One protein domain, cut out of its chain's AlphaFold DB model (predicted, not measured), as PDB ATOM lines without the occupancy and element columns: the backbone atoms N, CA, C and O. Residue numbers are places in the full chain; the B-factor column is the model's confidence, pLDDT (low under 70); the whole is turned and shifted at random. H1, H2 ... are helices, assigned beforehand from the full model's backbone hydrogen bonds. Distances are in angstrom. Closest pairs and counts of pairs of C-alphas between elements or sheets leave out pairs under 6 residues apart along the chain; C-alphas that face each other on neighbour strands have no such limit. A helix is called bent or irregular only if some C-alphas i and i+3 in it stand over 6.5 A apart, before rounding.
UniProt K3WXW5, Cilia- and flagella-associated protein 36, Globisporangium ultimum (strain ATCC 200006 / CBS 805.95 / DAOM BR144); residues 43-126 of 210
ATOM      1  N   GLN A  43      -6.833  28.764 -17.206       90.19
ATOM      2  CA  GLN A  43      -6.068  29.878 -16.650       90.19
ATOM      3  C   GLN A  43      -6.110  29.877 -15.112       90.19
ATOM      4  O   GLN A  43      -7.144  29.597 -14.503       90.19
ATOM      5  N   LEU A  44      -5.005  30.273 -14.466       91.81
ATOM      6  CA  LEU A  44      -4.890  30.313 -12.997       91.81
ATOM      7  C   LEU A  44      -5.957  31.196 -12.318       91.81
ATOM      8  O   LEU A  44      -6.341  30.930 -11.179       91.81
ATOM      9  N   GLU A  45      -6.473  32.221 -13.009       94.94
ATOM     10  CA  GLU A  45      -7.560  33.048 -12.472       94.94
ATOM     11  C   GLU A  45      -8.862  32.247 -12.292       94.94
ATOM     12  O   GLU A  45      -9.604  32.502 -11.346       94.94
ATOM     13  N   TYR A  46      -9.129  31.229 -13.119       95.94
ATOM     14  CA  TYR A  46     -10.360  30.430 -13.032       95.94
ATOM     15  C   TYR A  46     -10.425  29.662 -11.711       95.94
ATOM     16  O   TYR A  46     -11.464  29.652 -11.048       95.94
ATOM     17  N   TYR A  47      -9.290  29.107 -11.279       95.25
ATOM     18  CA  TYR A  47      -9.167  28.466  -9.972       95.25
ATOM     19  C   TYR A  47      -9.275  29.481  -8.823       95.25
ATOM     20  O   TYR A  47      -9.982  29.234  -7.850       95.25
ATOM     21  N   ALA A  48      -8.675  30.669  -8.954       96.69
ATOM     22  CA  ALA A  48      -8.806  31.730  -7.949       96.69
ATOM     23  C   ALA A  48     -10.250  32.266  -7.808       96.69
ATOM     24  O   ALA A  48     -10.651  32.693  -6.725       96.69
ATOM     25  N   ILE A  49     -11.051  32.236  -8.880       97.81
ATOM     26  CA  ILE A  49     -12.489  32.549  -8.842       97.81
ATOM     27  C   ILE A  49     -13.266  31.390  -8.198       97.81
ATOM     28  O   ILE A  49     -14.102  31.636  -7.332       97.81
ATOM     29  N   TYR A  50     -12.958  30.138  -8.548       97.62
ATOM     30  CA  TYR A  50     -13.547  28.946  -7.924       97.62
ATOM     31  C   TYR A  50     -13.322  28.897  -6.402       97.62
ATOM     32  O   TYR A  50     -14.266  28.665  -5.652       97.62
ATOM     33  N   GLN A  51     -12.117  29.215  -5.919       97.44
ATOM     34  CA  GLN A  51     -11.838  29.287  -4.477       97.44
ATOM     35  C   GLN A  51     -12.721  30.325  -3.763       97.44
ATOM     36  O   GLN A  51     -13.227  30.056  -2.678       97.44
ATOM     37  N   ARG A  52     -12.985  31.482  -4.390       97.81
ATOM     38  CA  ARG A  52     -13.910  32.497  -3.846       97.81
ATOM     39  C   ARG A  52     -15.365  32.022  -3.834       97.81
ATOM     40  O   ARG A  52     -16.113  32.399  -2.938       97.81
ATOM     41  N   PHE A  53     -15.759  31.204  -4.809       97.62
ATOM     42  CA  PHE A  53     -17.069  30.551  -4.840       97.62
ATOM     43  C   PHE A  53     -17.218  29.531  -3.700       97.62
ATOM     44  O   PHE A  53     -18.218  29.592  -2.983       97.62
ATOM     45  N   GLN A  54     -16.212  28.679  -3.466       97.44
ATOM     46  CA  GLN A  54     -16.195  27.771  -2.310       97.44
ATOM     47  C   GLN A  54     -16.263  28.557  -0.994       97.44
ATOM     48  O   GLN A  54     -17.172  28.340  -0.205       97.44
ATOM     49  N   GLU A  55     -15.421  29.582  -0.821       97.25
ATOM     50  CA  GLU A  55     -15.471  30.479   0.340       97.25
ATOM     51  C   GLU A  55     -16.857  31.109   0.586       97.25
ATOM     52  O   GLU A  55     -17.220  31.362   1.735       97.25
ATOM     53  N   MET A  56     -17.615  31.439  -0.467       97.00
ATOM     54  CA  MET A  56     -18.984  31.955  -0.334       97.00
ATOM     55  C   MET A  56     -19.963  30.861   0.097       97.00
ATOM     56  O   MET A  56     -20.819  31.113   0.948       97.00
ATOM     57  N   PHE A  57     -19.830  29.652  -0.452       96.00
ATOM     58  CA  PHE A  57     -20.644  28.498  -0.074       96.00
ATOM     59  C   PHE A  57     -20.388  28.081   1.378       96.00
ATOM     60  O   PHE A  57     -21.338  27.954   2.149       96.00
ATOM     61  N   ASP A  58     -19.123  27.993   1.789       95.75
ATOM     62  CA  ASP A  58     -18.712  27.642   3.150       95.75
ATOM     63  C   ASP A  58     -19.265  28.634   4.179       95.75
ATOM     64  O   ASP A  58     -19.854  28.224   5.176       95.75
ATOM     65  N   LYS A  59     -19.201  29.946   3.906       97.06
ATOM     66  CA  LYS A  59     -19.788  30.988   4.778       97.06
ATOM     67  C   LYS A  59     -21.315  30.870   4.890       97.06
ATOM     68  O   LYS A  59     -21.885  31.197   5.933       97.06
ATOM     69  N   ARG A  60     -22.002  30.389   3.845       96.06
ATOM     70  CA  ARG A  60     -23.446  30.095   3.896       96.06
ATOM     71  C   ARG A  60     -23.754  28.797   4.637       96.06
ATOM     72  O   ARG A  60     -24.735  28.767   5.379       96.06
ATOM     73  N   MET A  61     -22.916  27.773   4.497       95.88
ATOM     74  CA  MET A  61     -23.028  26.527   5.255       95.88
ATOM     75  C   MET A  61     -22.740  26.735   6.743       95.88
ATOM     76  O   MET A  61     -23.498  26.239   7.570       95.88
ATOM     77  N   GLU A  62     -21.733  27.526   7.112       96.81
ATOM     78  CA  GLU A  62     -21.437  27.852   8.511       96.81
ATOM     79  C   GLU A  62     -22.630  28.561   9.173       96.81
ATOM     80  O   GLU A  62     -23.132  28.107  10.203       96.81
ATOM     81  N   ALA A  63     -23.161  29.611   8.536       96.94
ATOM     82  CA  ALA A  63     -24.346  30.321   9.019       96.94
ATOM     83  C   ALA A  63     -25.587  29.408   9.116       96.94
ATOM     84  O   ALA A  63     -26.382  29.532  10.051       96.94
ATOM     85  N   PHE A  64     -25.745  28.461   8.186       97.19
ATOM     86  CA  PHE A  64     -26.805  27.452   8.226       97.19
ATOM     87  C   PHE A  64     -26.665  26.509   9.429       97.19
ATOM     88  O   PHE A  64     -27.620  26.366  10.198       97.19
ATOM     89  N   LEU A  65     -25.485  25.916   9.627       96.94
ATOM     90  CA  LEU A  65     -25.190  24.999  10.734       96.94
ATOM     91  C   LEU A  65     -25.372  25.686  12.097       96.94
ATOM     92  O   LEU A  65     -26.013  25.128  12.989       96.94
ATOM     93  N   GLN A  66     -24.909  26.936  12.223       97.12
ATOM     94  CA  GLN A  66     -25.169  27.780  13.393       97.12
ATOM     95  C   GLN A  66     -26.679  27.993  13.616       97.12
ATOM     96  O   GLN A  66     -27.156  27.846  14.741       97.12
ATOM     97  N   SER A  67     -27.455  28.283  12.563       96.69
ATOM     98  CA  SER A  67     -28.904  28.529  12.682       96.69
ATOM     99  C   SER A  67     -29.716  27.290  13.089       96.69
ATOM    100  O   SER A  67     -30.619  27.391  13.919       96.69
ATOM    101  N   GLU A  68     -29.362  26.103  12.585       96.25
ATOM    102  CA  GLU A  68     -29.975  24.823  12.979       96.25
ATOM    103  C   GLU A  68     -29.360  24.232  14.265       96.25
ATOM    104  O   GLU A  68     -29.783  23.166  14.711       96.25
ATOM    105  N   ASN A  69     -28.412  24.942  14.898       96.50
ATOM    106  CA  ASN A  69     -27.748  24.569  16.155       96.50
ATOM    107  C   ASN A  69     -27.080  23.177  16.096       96.50
ATOM    108  O   ASN A  69     -27.163  22.390  17.039       96.50
ATOM    109  N   ILE A  70     -26.419  22.874  14.975       96.94
ATOM    110  CA  ILE A  70     -25.818  21.568  14.672       96.94
ATOM    111  C   ILE A  70     -24.332  21.717  14.313       96.94
ATOM    112  O   ILE A  70     -23.925  22.697  13.697       96.94
ATOM    113  N   THR A  71     -23.499  20.744  14.695       96.94
ATOM    114  CA  THR A  71     -22.074  20.732  14.319       96.94
ATOM    115  C   THR A  71     -21.869  20.166  12.913       96.94
ATOM    116  O   THR A  71     -22.646  19.331  12.449       96.94
ATOM    117  N   GLU A  72     -20.777  20.554  12.252       95.06
ATOM    118  CA  GLU A  72     -20.365  19.989  10.958       95.06
ATOM    119  C   GLU A  72     -20.271  18.450  11.004       95.06
ATOM    120  O   GLU A  72     -20.792  17.764  10.127       95.06
ATOM    121  N   GLN A  73     -19.690  17.896  12.077       96.81
ATOM    122  CA  GLN A  73     -19.572  16.449  12.269       96.81
ATOM    123  C   GLN A  73     -20.943  15.760  12.348       96.81
ATOM    124  O   GLN A  73     -21.149  14.722  11.715       96.81
ATOM    125  N   GLU A  74     -21.895  16.317  13.104       96.75
ATOM    126  CA  GLU A  74     -23.238  15.738  13.200       96.75
ATOM    127  C   GLU A  74     -24.001  15.885  11.875       96.75
ATOM    128  O   GLU A  74     -24.649  14.938  11.424       96.75
ATOM    129  N   PHE A  75     -23.874  17.030  11.200       97.38
ATOM    130  CA  PHE A  75     -24.438  17.248   9.870       97.38
ATOM    131  C   PHE A  75     -23.893  16.242   8.842       97.38
ATOM    132  O   PHE A  75     -24.675  15.638   8.105       97.38
ATOM    133  N   GLY A  76     -22.585  15.969   8.851       96.25
ATOM    134  CA  GLY A  76     -21.959  14.934   8.022       96.25
ATOM    135  C   GLY A  76     -22.522  13.534   8.293       96.25
ATOM    136  O   GLY A  76     -22.849  12.807   7.354       96.25
ATOM    137  N   VAL A  77     -22.735  13.172   9.565       97.25
ATOM    138  CA  VAL A  77     -23.395  11.905   9.946       97.25
ATOM    139  C   VAL A  77     -24.849  11.856   9.456       97.25
ATOM    140  O   VAL A  77     -25.290  10.816   8.959       97.25
ATOM    141  N   ARG A  78     -25.599  12.965   9.529       96.19
ATOM    142  CA  ARG A  78     -26.968  13.046   8.987       96.19
ATOM    143  C   ARG A  78     -26.993  12.891   7.467       96.19
ATOM    144  O   ARG A  78     -27.820  12.127   6.975       96.19
ATOM    145  N   CYS A  79     -26.064  13.512   6.738       96.50
ATOM    146  CA  CYS A  79     -25.917  13.331   5.290       96.50
ATOM    147  C   CYS A  79     -25.615  11.868   4.933       96.50
ATOM    148  O   CYS A  79     -26.330  11.270   4.132       96.50
ATOM    149  N   GLN A  80     -24.618  11.253   5.582       96.12
ATOM    150  CA  GLN A  80     -24.255   9.846   5.356       96.12
ATOM    151  C   GLN A  80     -25.377   8.857   5.696       96.12
ATOM    152  O   GLN A  80     -25.425   7.771   5.113       96.12
ATOM    153  N   ARG A  81     -26.259   9.199   6.643       96.31
ATOM    154  CA  ARG A  81     -27.484   8.441   6.924       96.31
ATOM    155  C   ARG A  81     -28.509   8.641   5.812       96.31
ATOM    156  O   ARG A  81     -28.952   7.653   5.242       96.31
ATOM    157  N   ALA A  82     -28.847   9.889   5.493       95.31
ATOM    158  CA  ALA A  82     -29.885  10.229   4.523       95.31
ATOM    159  C   ALA A  82     -29.597   9.634   3.133       95.31
ATOM    160  O   ALA A  82     -30.481   9.014   2.554       95.31
ATOM    161  N   ILE A  83     -28.339   9.692   2.676       95.88
ATOM    162  CA  ILE A  83     -27.840   9.033   1.452       95.88
ATOM    163  C   ILE A  83     -28.162   7.526   1.406       95.88
ATOM    164  O   ILE A  83     -28.348   6.973   0.332       95.88
ATOM    165  N   LYS A  84     -28.238   6.848   2.558       95.19
ATOM    166  CA  LYS A  84     -28.474   5.395   2.654       95.19
ATOM    167  C   LYS A  84     -29.928   5.017   2.944       95.19
ATOM    168  O   LYS A  84     -30.261   3.838   2.842       95.19
ATOM    169  N   THR A  85     -30.767   5.964   3.364       94.00
ATOM    170  CA  THR A  85     -32.148   5.697   3.811       94.00
ATOM    171  C   THR A  85     -33.217   6.365   2.952       94.00
ATOM    172  O   THR A  85     -34.341   5.878   2.915       94.00
ATOM    173  N   ASP A  86     -32.890   7.458   2.264       95.25
ATOM    174  CA  ASP A  86     -33.832   8.300   1.528       95.25
ATOM    175  C   ASP A  86     -33.268   8.617   0.133       95.25
ATOM    176  O   ASP A  86     -32.376   9.450  -0.024       95.25
ATOM    177  N   ARG A  87     -33.832   7.980  -0.904       94.88
ATOM    178  CA  ARG A  87     -33.381   8.131  -2.301       94.88
ATOM    179  C   ARG A  87     -33.532   9.562  -2.845       94.88
ATOM    180  O   ARG A  87     -32.845   9.922  -3.800       94.88
ATOM    181  N   LYS A  88     -34.415  10.389  -2.270       94.38
ATOM    182  CA  LYS A  88     -34.558  11.806  -2.648       94.38
ATOM    183  C   LYS A  88     -33.507  12.671  -1.962       94.38
ATOM    184  O   LYS A  88     -32.992  13.586  -2.598       94.38
ATOM    185  N   ALA A  89     -33.174  12.383  -0.704       95.31
ATOM    186  CA  ALA A  89     -32.050  13.025  -0.026       95.31
ATOM    187  C   ALA A  89     -30.711  12.642  -0.667       95.31
ATOM    188  O   ALA A  89     -29.878  13.517  -0.871       95.31
ATOM    189  N   GLU A  90     -30.536  11.368  -1.030       96.50
ATOM    190  CA  GLU A  90     -29.393  10.849  -1.788       96.50
ATOM    191  C   GLU A  90     -29.194  11.637  -3.088       96.50
ATOM    192  O   GLU A  90     -28.211  12.363  -3.205       96.50
ATOM    193  N   GLN A  91     -30.175  11.610  -4.000       95.62
ATOM    194  CA  GLN A  91     -30.094  12.323  -5.281       95.62
ATOM    195  C   GLN A  91     -29.884  13.838  -5.107       95.62
ATOM    196  O   GLN A  91     -29.176  14.466  -5.892       95.62
ATOM    197  N   TYR A  92     -30.496  14.449  -4.087       95.75
ATOM    198  CA  TYR A  92     -30.290  15.867  -3.796       95.75
ATOM    199  C   TYR A  92     -28.849  16.161  -3.350       95.75
ATOM    200  O   TYR A  92     -28.235  17.104  -3.847       95.75
ATOM    201  N   LEU A  93     -28.297  15.355  -2.439       96.19
ATOM    202  CA  LEU A  93     -26.935  15.524  -1.933       96.19
ATOM    203  C   LEU A  93     -25.884  15.193  -3.003       96.19
ATOM    204  O   LEU A  93     -24.897  15.914  -3.092       96.19
ATOM    205  N   GLU A  94     -26.120  14.194  -3.861       95.88
ATOM    206  CA  GLU A  94     -25.304  13.926  -5.058       95.88
ATOM    207  C   GLU A  94     -25.213  15.169  -5.961       95.88
ATOM    208  O   GLU A  94     -24.117  15.568  -6.347       95.88
ATOM    209  N   ILE A  95     -26.347  15.826  -6.246       95.00
ATOM    210  CA  ILE A  95     -26.389  17.053  -7.062       95.00
ATOM    211  C   ILE A  95     -25.650  18.210  -6.375       95.00
ATOM    212  O   ILE A  95     -24.921  18.937  -7.047       95.00
ATOM    213  N   VAL A  96     -25.806  18.389  -5.058       94.94
ATOM    214  CA  VAL A  96     -25.079  19.439  -4.319       94.94
ATOM    215  C   VAL A  96     -23.573  19.188  -4.359       94.94
ATOM    216  O   VAL A  96     -22.830  20.109  -4.690       94.94
ATOM    217  N   ILE A  97     -23.121  17.960  -4.091       94.50
ATOM    218  CA  ILE A  97     -21.696  17.598  -4.110       94.50
ATOM    219  C   ILE A  97     -21.115  17.816  -5.511       94.50
ATOM    220  O   ILE A  97     -20.143  18.552  -5.647       94.50
ATOM    221  N   ALA A  98     -21.766  17.295  -6.556       94.75
ATOM    222  CA  ALA A  98     -21.325  17.483  -7.940       94.75
ATOM    223  C   ALA A  98     -21.346  18.960  -8.388       94.75
ATOM    224  O   ALA A  98     -20.568  19.358  -9.249       94.75
ATOM    225  N   SER A  99     -22.207  19.803  -7.803       92.19
ATOM    226  CA  SER A  99     -22.209  21.252  -8.072       92.19
ATOM    227  C   SER A  99     -21.029  22.004  -7.441       92.19
ATOM    228  O   SER A  99     -20.756  23.137  -7.840       92.19
ATOM    229  N   MET A 100     -20.331  21.387  -6.480       93.94
ATOM    230  CA  MET A 100     -19.107  21.919  -5.873       93.94
ATOM    231  C   MET A 100     -17.832  21.500  -6.617       93.94
ATOM    232  O   MET A 100     -16.781  22.060  -6.324       93.94
ATOM    233  N   ASP A 101     -17.892  20.559  -7.568       95.88
ATOM    234  CA  ASP A 101     -16.718  20.137  -8.339       95.88
ATOM    235  C   ASP A 101     -16.242  21.232  -9.310       95.88
ATOM    236  O   ASP A 101     -17.034  21.877 -10.005       95.88
ATOM    237  N   TYR A 102     -14.919  21.404  -9.418       96.12
ATOM    238  CA  TYR A 102     -14.305  22.429 -10.271       96.12
ATOM    239  C   TYR A 102     -14.748  22.339 -11.743       96.12
ATOM    240  O   TYR A 102     -15.035  23.367 -12.355       96.12
ATOM    241  N   ASP A 103     -14.847  21.136 -12.318       94.31
ATOM    242  CA  ASP A 103     -15.216  20.965 -13.732       94.31
ATOM    243  C   ASP A 103     -16.695  21.299 -13.997       94.31
ATOM    244  O   ASP A 103     -17.036  21.860 -15.047       94.31
ATOM    245  N   ALA A 104     -17.576  21.030 -13.027       94.81
ATOM    246  CA  ALA A 104     -18.975  21.446 -13.070       94.81
ATOM    247  C   ALA A 104     -19.093  22.975 -12.953       94.81
ATOM    248  O   ALA A 104     -19.799  23.604 -13.746       94.81
ATOM    249  N   PHE A 105     -18.335  23.584 -12.036       96.31
ATOM    250  CA  PHE A 105     -18.241  25.035 -11.885       96.31
ATOM    251  C   PHE A 105     -17.700  25.722 -13.153       96.31
ATOM    252  O   PHE A 105     -18.326  26.652 -13.659       96.31
ATOM    253  N   TYR A 106     -16.591  25.248 -13.726       95.62
ATOM    254  CA  TYR A 106     -16.015  25.773 -14.973       95.62
ATOM    255  C   TYR A 106     -17.017  25.681 -16.138       95.62
ATOM    256  O   TYR A 106     -17.212  26.650 -16.880       95.62
ATOM    257  N   SER A 107     -17.729  24.555 -16.251       94.44
ATOM    258  CA  SER A 107     -18.785  24.357 -17.253       94.44
ATOM    259  C   SER A 107     -19.962  25.325 -17.065       94.44
ATOM    260  O   SER A 107     -20.426  25.933 -18.035       94.44
ATOM    261  N   LEU A 108     -20.410  25.531 -15.821       95.25
ATOM    262  CA  LEU A 108     -21.452  26.499 -15.467       95.25
ATOM    263  C   LEU A 108     -21.028  27.934 -15.805       95.25
ATOM    264  O   LEU A 108     -21.780  28.658 -16.460       95.25
ATOM    265  N   MET A 109     -19.814  28.335 -15.425       96.44
ATOM    266  CA  MET A 109     -19.278  29.668 -15.712       96.44
ATOM    267  C   MET A 109     -19.225  29.939 -17.217       96.44
ATOM    268  O   MET A 109     -19.607  31.024 -17.659       96.44
ATOM    269  N   LYS A 110     -18.862  28.941 -18.030       94.94
ATOM    270  CA  LYS A 110     -18.879  29.051 -19.496       94.94
ATOM    271  C   LYS A 110     -20.280  29.167 -20.087       94.94
ATOM    272  O   LYS A 110     -20.467  29.965 -21.008       94.94
ATOM    273  N   ALA A 111     -21.260  28.435 -19.558       94.31
ATOM    274  CA  ALA A 111     -22.662  28.579 -19.952       94.31
ATOM    275  C   ALA A 111     -23.232  29.959 -19.562       94.31
ATOM    276  O   ALA A 111     -24.023  30.549 -20.300       94.31
ATOM    277  N   MET A 112     -22.784  30.520 -18.436       94.94
ATOM    278  CA  MET A 112     -23.255  31.804 -17.903       94.94
ATOM    279  C   MET A 112     -22.823  33.032 -18.725       94.94
ATOM    280  O   MET A 112     -23.467  34.079 -18.631       94.94
ATOM    281  N   ARG A 113     -21.797  32.913 -19.580       94.00
ATOM    282  CA  ARG A 113     -21.215  34.022 -20.372       94.00
ATOM    283  C   ARG A 113     -22.224  34.792 -21.212       94.00
ATOM    284  O   ARG A 113     -22.188  36.017 -21.228       94.00
ATOM    285  N   SER A 114     -23.144  34.093 -21.878       90.06
ATOM    286  CA  SER A 114     -24.158  34.744 -22.719       90.06
ATOM    287  C   SER A 114     -25.105  35.626 -21.889       90.06
ATOM    288  O   SER A 114     -25.374  36.763 -22.272       90.06
ATOM    289  N   ARG A 115     -25.531  35.159 -20.702       90.94
ATOM    290  CA  ARG A 115     -26.376  35.946 -19.782       90.94
ATOM    291  C   ARG A 115     -25.596  37.100 -19.140       90.94
ATOM    292  O   ARG A 115     -26.147  38.185 -18.984       90.94
ATOM    293  N   ALA A 116     -24.311  36.898 -18.844       91.81
ATOM    294  CA  ALA A 116     -23.422  37.939 -18.324       91.81
ATOM    295  C   ALA A 116     -23.202  39.089 -19.322       91.81
ATOM    296  O   ALA A 116     -23.321  40.251 -18.941       91.81
ATOM    297  N   ALA A 117     -22.963  38.782 -20.603       89.56
ATOM    298  CA  ALA A 117     -22.770  39.791 -21.649       89.56
ATOM    299  C   ALA A 117     -24.013  40.681 -21.831       89.56
ATOM    300  O   ALA A 117     -23.898  41.901 -21.908       89.56
ATOM    301  N   ILE A 118     -25.208  40.075 -21.835       88.44
ATOM    302  CA  ILE A 118     -26.486  40.805 -21.907       88.44
ATOM    303  C   ILE A 118     -26.660  41.722 -20.685       88.44
ATOM    304  O   ILE A 118     -27.067  42.873 -20.835       88.44
ATOM    305  N   ASN A 119     -26.326  41.237 -19.483       84.88
ATOM    306  CA  ASN A 119     -26.446  42.023 -18.254       84.88
ATOM    307  C   ASN A 119     -25.471  43.214 -18.223       84.88
ATOM    308  O   ASN A 119     -25.856  44.303 -17.808       84.88
ATOM    309  N   GLN A 120     -24.235  43.037 -18.707       78.38
ATOM    310  CA  GLN A 120     -23.259  44.128 -18.768       78.38
ATOM    311  C   GLN A 120     -23.724  45.250 -19.707       78.38
ATOM    312  O   GLN A 120     -23.795  46.396 -19.279       78.38
ATOM    313  N   VAL A 121     -24.169  44.925 -20.927       76.50
ATOM    314  CA  VAL A 121     -24.715  45.926 -21.867       76.50
ATOM    315  C   VAL A 121     -25.927  46.664 -21.275       76.50
ATOM    316  O   VAL A 121     -26.068  47.874 -21.458       76.50
ATOM    317  N   ALA A 122     -26.789  45.970 -20.526       74.62
ATOM    318  CA  ALA A 122     -27.935  46.580 -19.848       74.62
ATOM    319  C   ALA A 122     -27.555  47.481 -18.653       74.62
ATOM    320  O   ALA A 122     -28.312  48.397 -18.325       74.62
ATOM    321  N   ALA A 123     -26.411  47.241 -18.005       71.00
ATOM    322  CA  ALA A 123     -25.859  48.123 -16.977       71.00
ATOM    323  C   ALA A 123     -25.188  49.355 -17.605       71.00
ATOM    324  O   ALA A 123     -25.498  50.482 -17.218       71.00
ATOM    325  N   ASP A 124     -24.354  49.142 -18.626       68.62
ATOM    326  CA  ASP A 124     -23.641  50.202 -19.343       68.62
ATOM    327  C   ASP A 124     -24.619  51.175 -20.025       68.62
ATOM    328  O   ASP A 124     -24.402  52.383 -19.995       68.62
ATOM    329  N   THR A 125     -25.738  50.685 -20.578       69.38
ATOM    330  CA  THR A 125     -26.771  51.548 -21.190       69.38
ATOM    331  C   THR A 125     -27.361  52.523 -20.168       69.38
ATOM    332  O   THR A 125     -27.376  53.725 -20.412       69.38
ATOM    333  N   LYS A 126     -27.767  52.031 -18.988       65.62
ATOM    334  CA  LYS A 126     -28.358  52.867 -17.927       65.62
ATOM    335  C   LYS A 126     -27.386  53.922 -17.407       65.62
ATOM    336  O   LYS A 126     -27.786  55.054 -17.176       65.62
TER     337      LYS A 126
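Overview. This is residues 43 to 126 of the 210 residues of the protein "Cilia- and flagella-associated protein 36" of Globisporangium ultimum (strain ATCC 200006 / CBS 805.95 / DAOM BR144) (UniProt K3WXW5). The longest helix, H4, is bent: its first arm, H4a, joins H1, H2 and H3 in a loose open frame with an empty middle, and residues 110 to 126 of H4 stick out from it. H1 makes one long side, H2 crosses over from its end, and H3 and H4a lead back to residues 46 to 50 of H1. The printed part has 84 residues with four named helices, H1 to H4 in chain order, and no named strand; the class is all helix. The whole is loose, with a radius of gyration of the C-alphas of 17.0 A, and elongated, spanning 50 by 27 by 26 A.

Along the chain. H4, residues 102 to 126, was assigned as one helix by its hydrogen bonds but is bent, with C-alphas 111 and 114 6.9 A apart. Its arms are H4a, residues 102 to 111, and H4b, residues 114 to 126, 19.2 A long and ending at C-alpha 126 (-28.358, 52.867, -17.927). H1, residues 44 to 67, runs 35.2 A from C-alpha 44 (-4.890, 30.313, -12.997). H2 is residues 72 to 85, 19.9 A, and H3 residues 87 to 99, 18.2 A.

Arrangement. H4a and H4b stand at a steep tilt of 53 degrees. H4a touches H1, through residues 46 to 50 of H1 alone, about perpendicular at 74 degrees; the closest C-alphas, of Tyr 50 and Tyr 102, are 7.0 A apart. H2 and H3 touch, opposite ways at a steep tilt of 53 degrees, closest at the C-alphas of Ile 83 and Glu 90, 4.0 A. H1 and H3 are apart. Every O i to N i+4 pair is within hydrogen-bond range in H3 and H4a; H1 has 19 of 20, H2 9 of 10 and H4b 8 of 9.

Size, cuts and confidence. The two C-alphas farthest apart, of Thr 85 and Thr 125, are 52.5 A apart. The printed part has no cut, and its three links are tight. Residues 124 to 126 have pLDDT under 70.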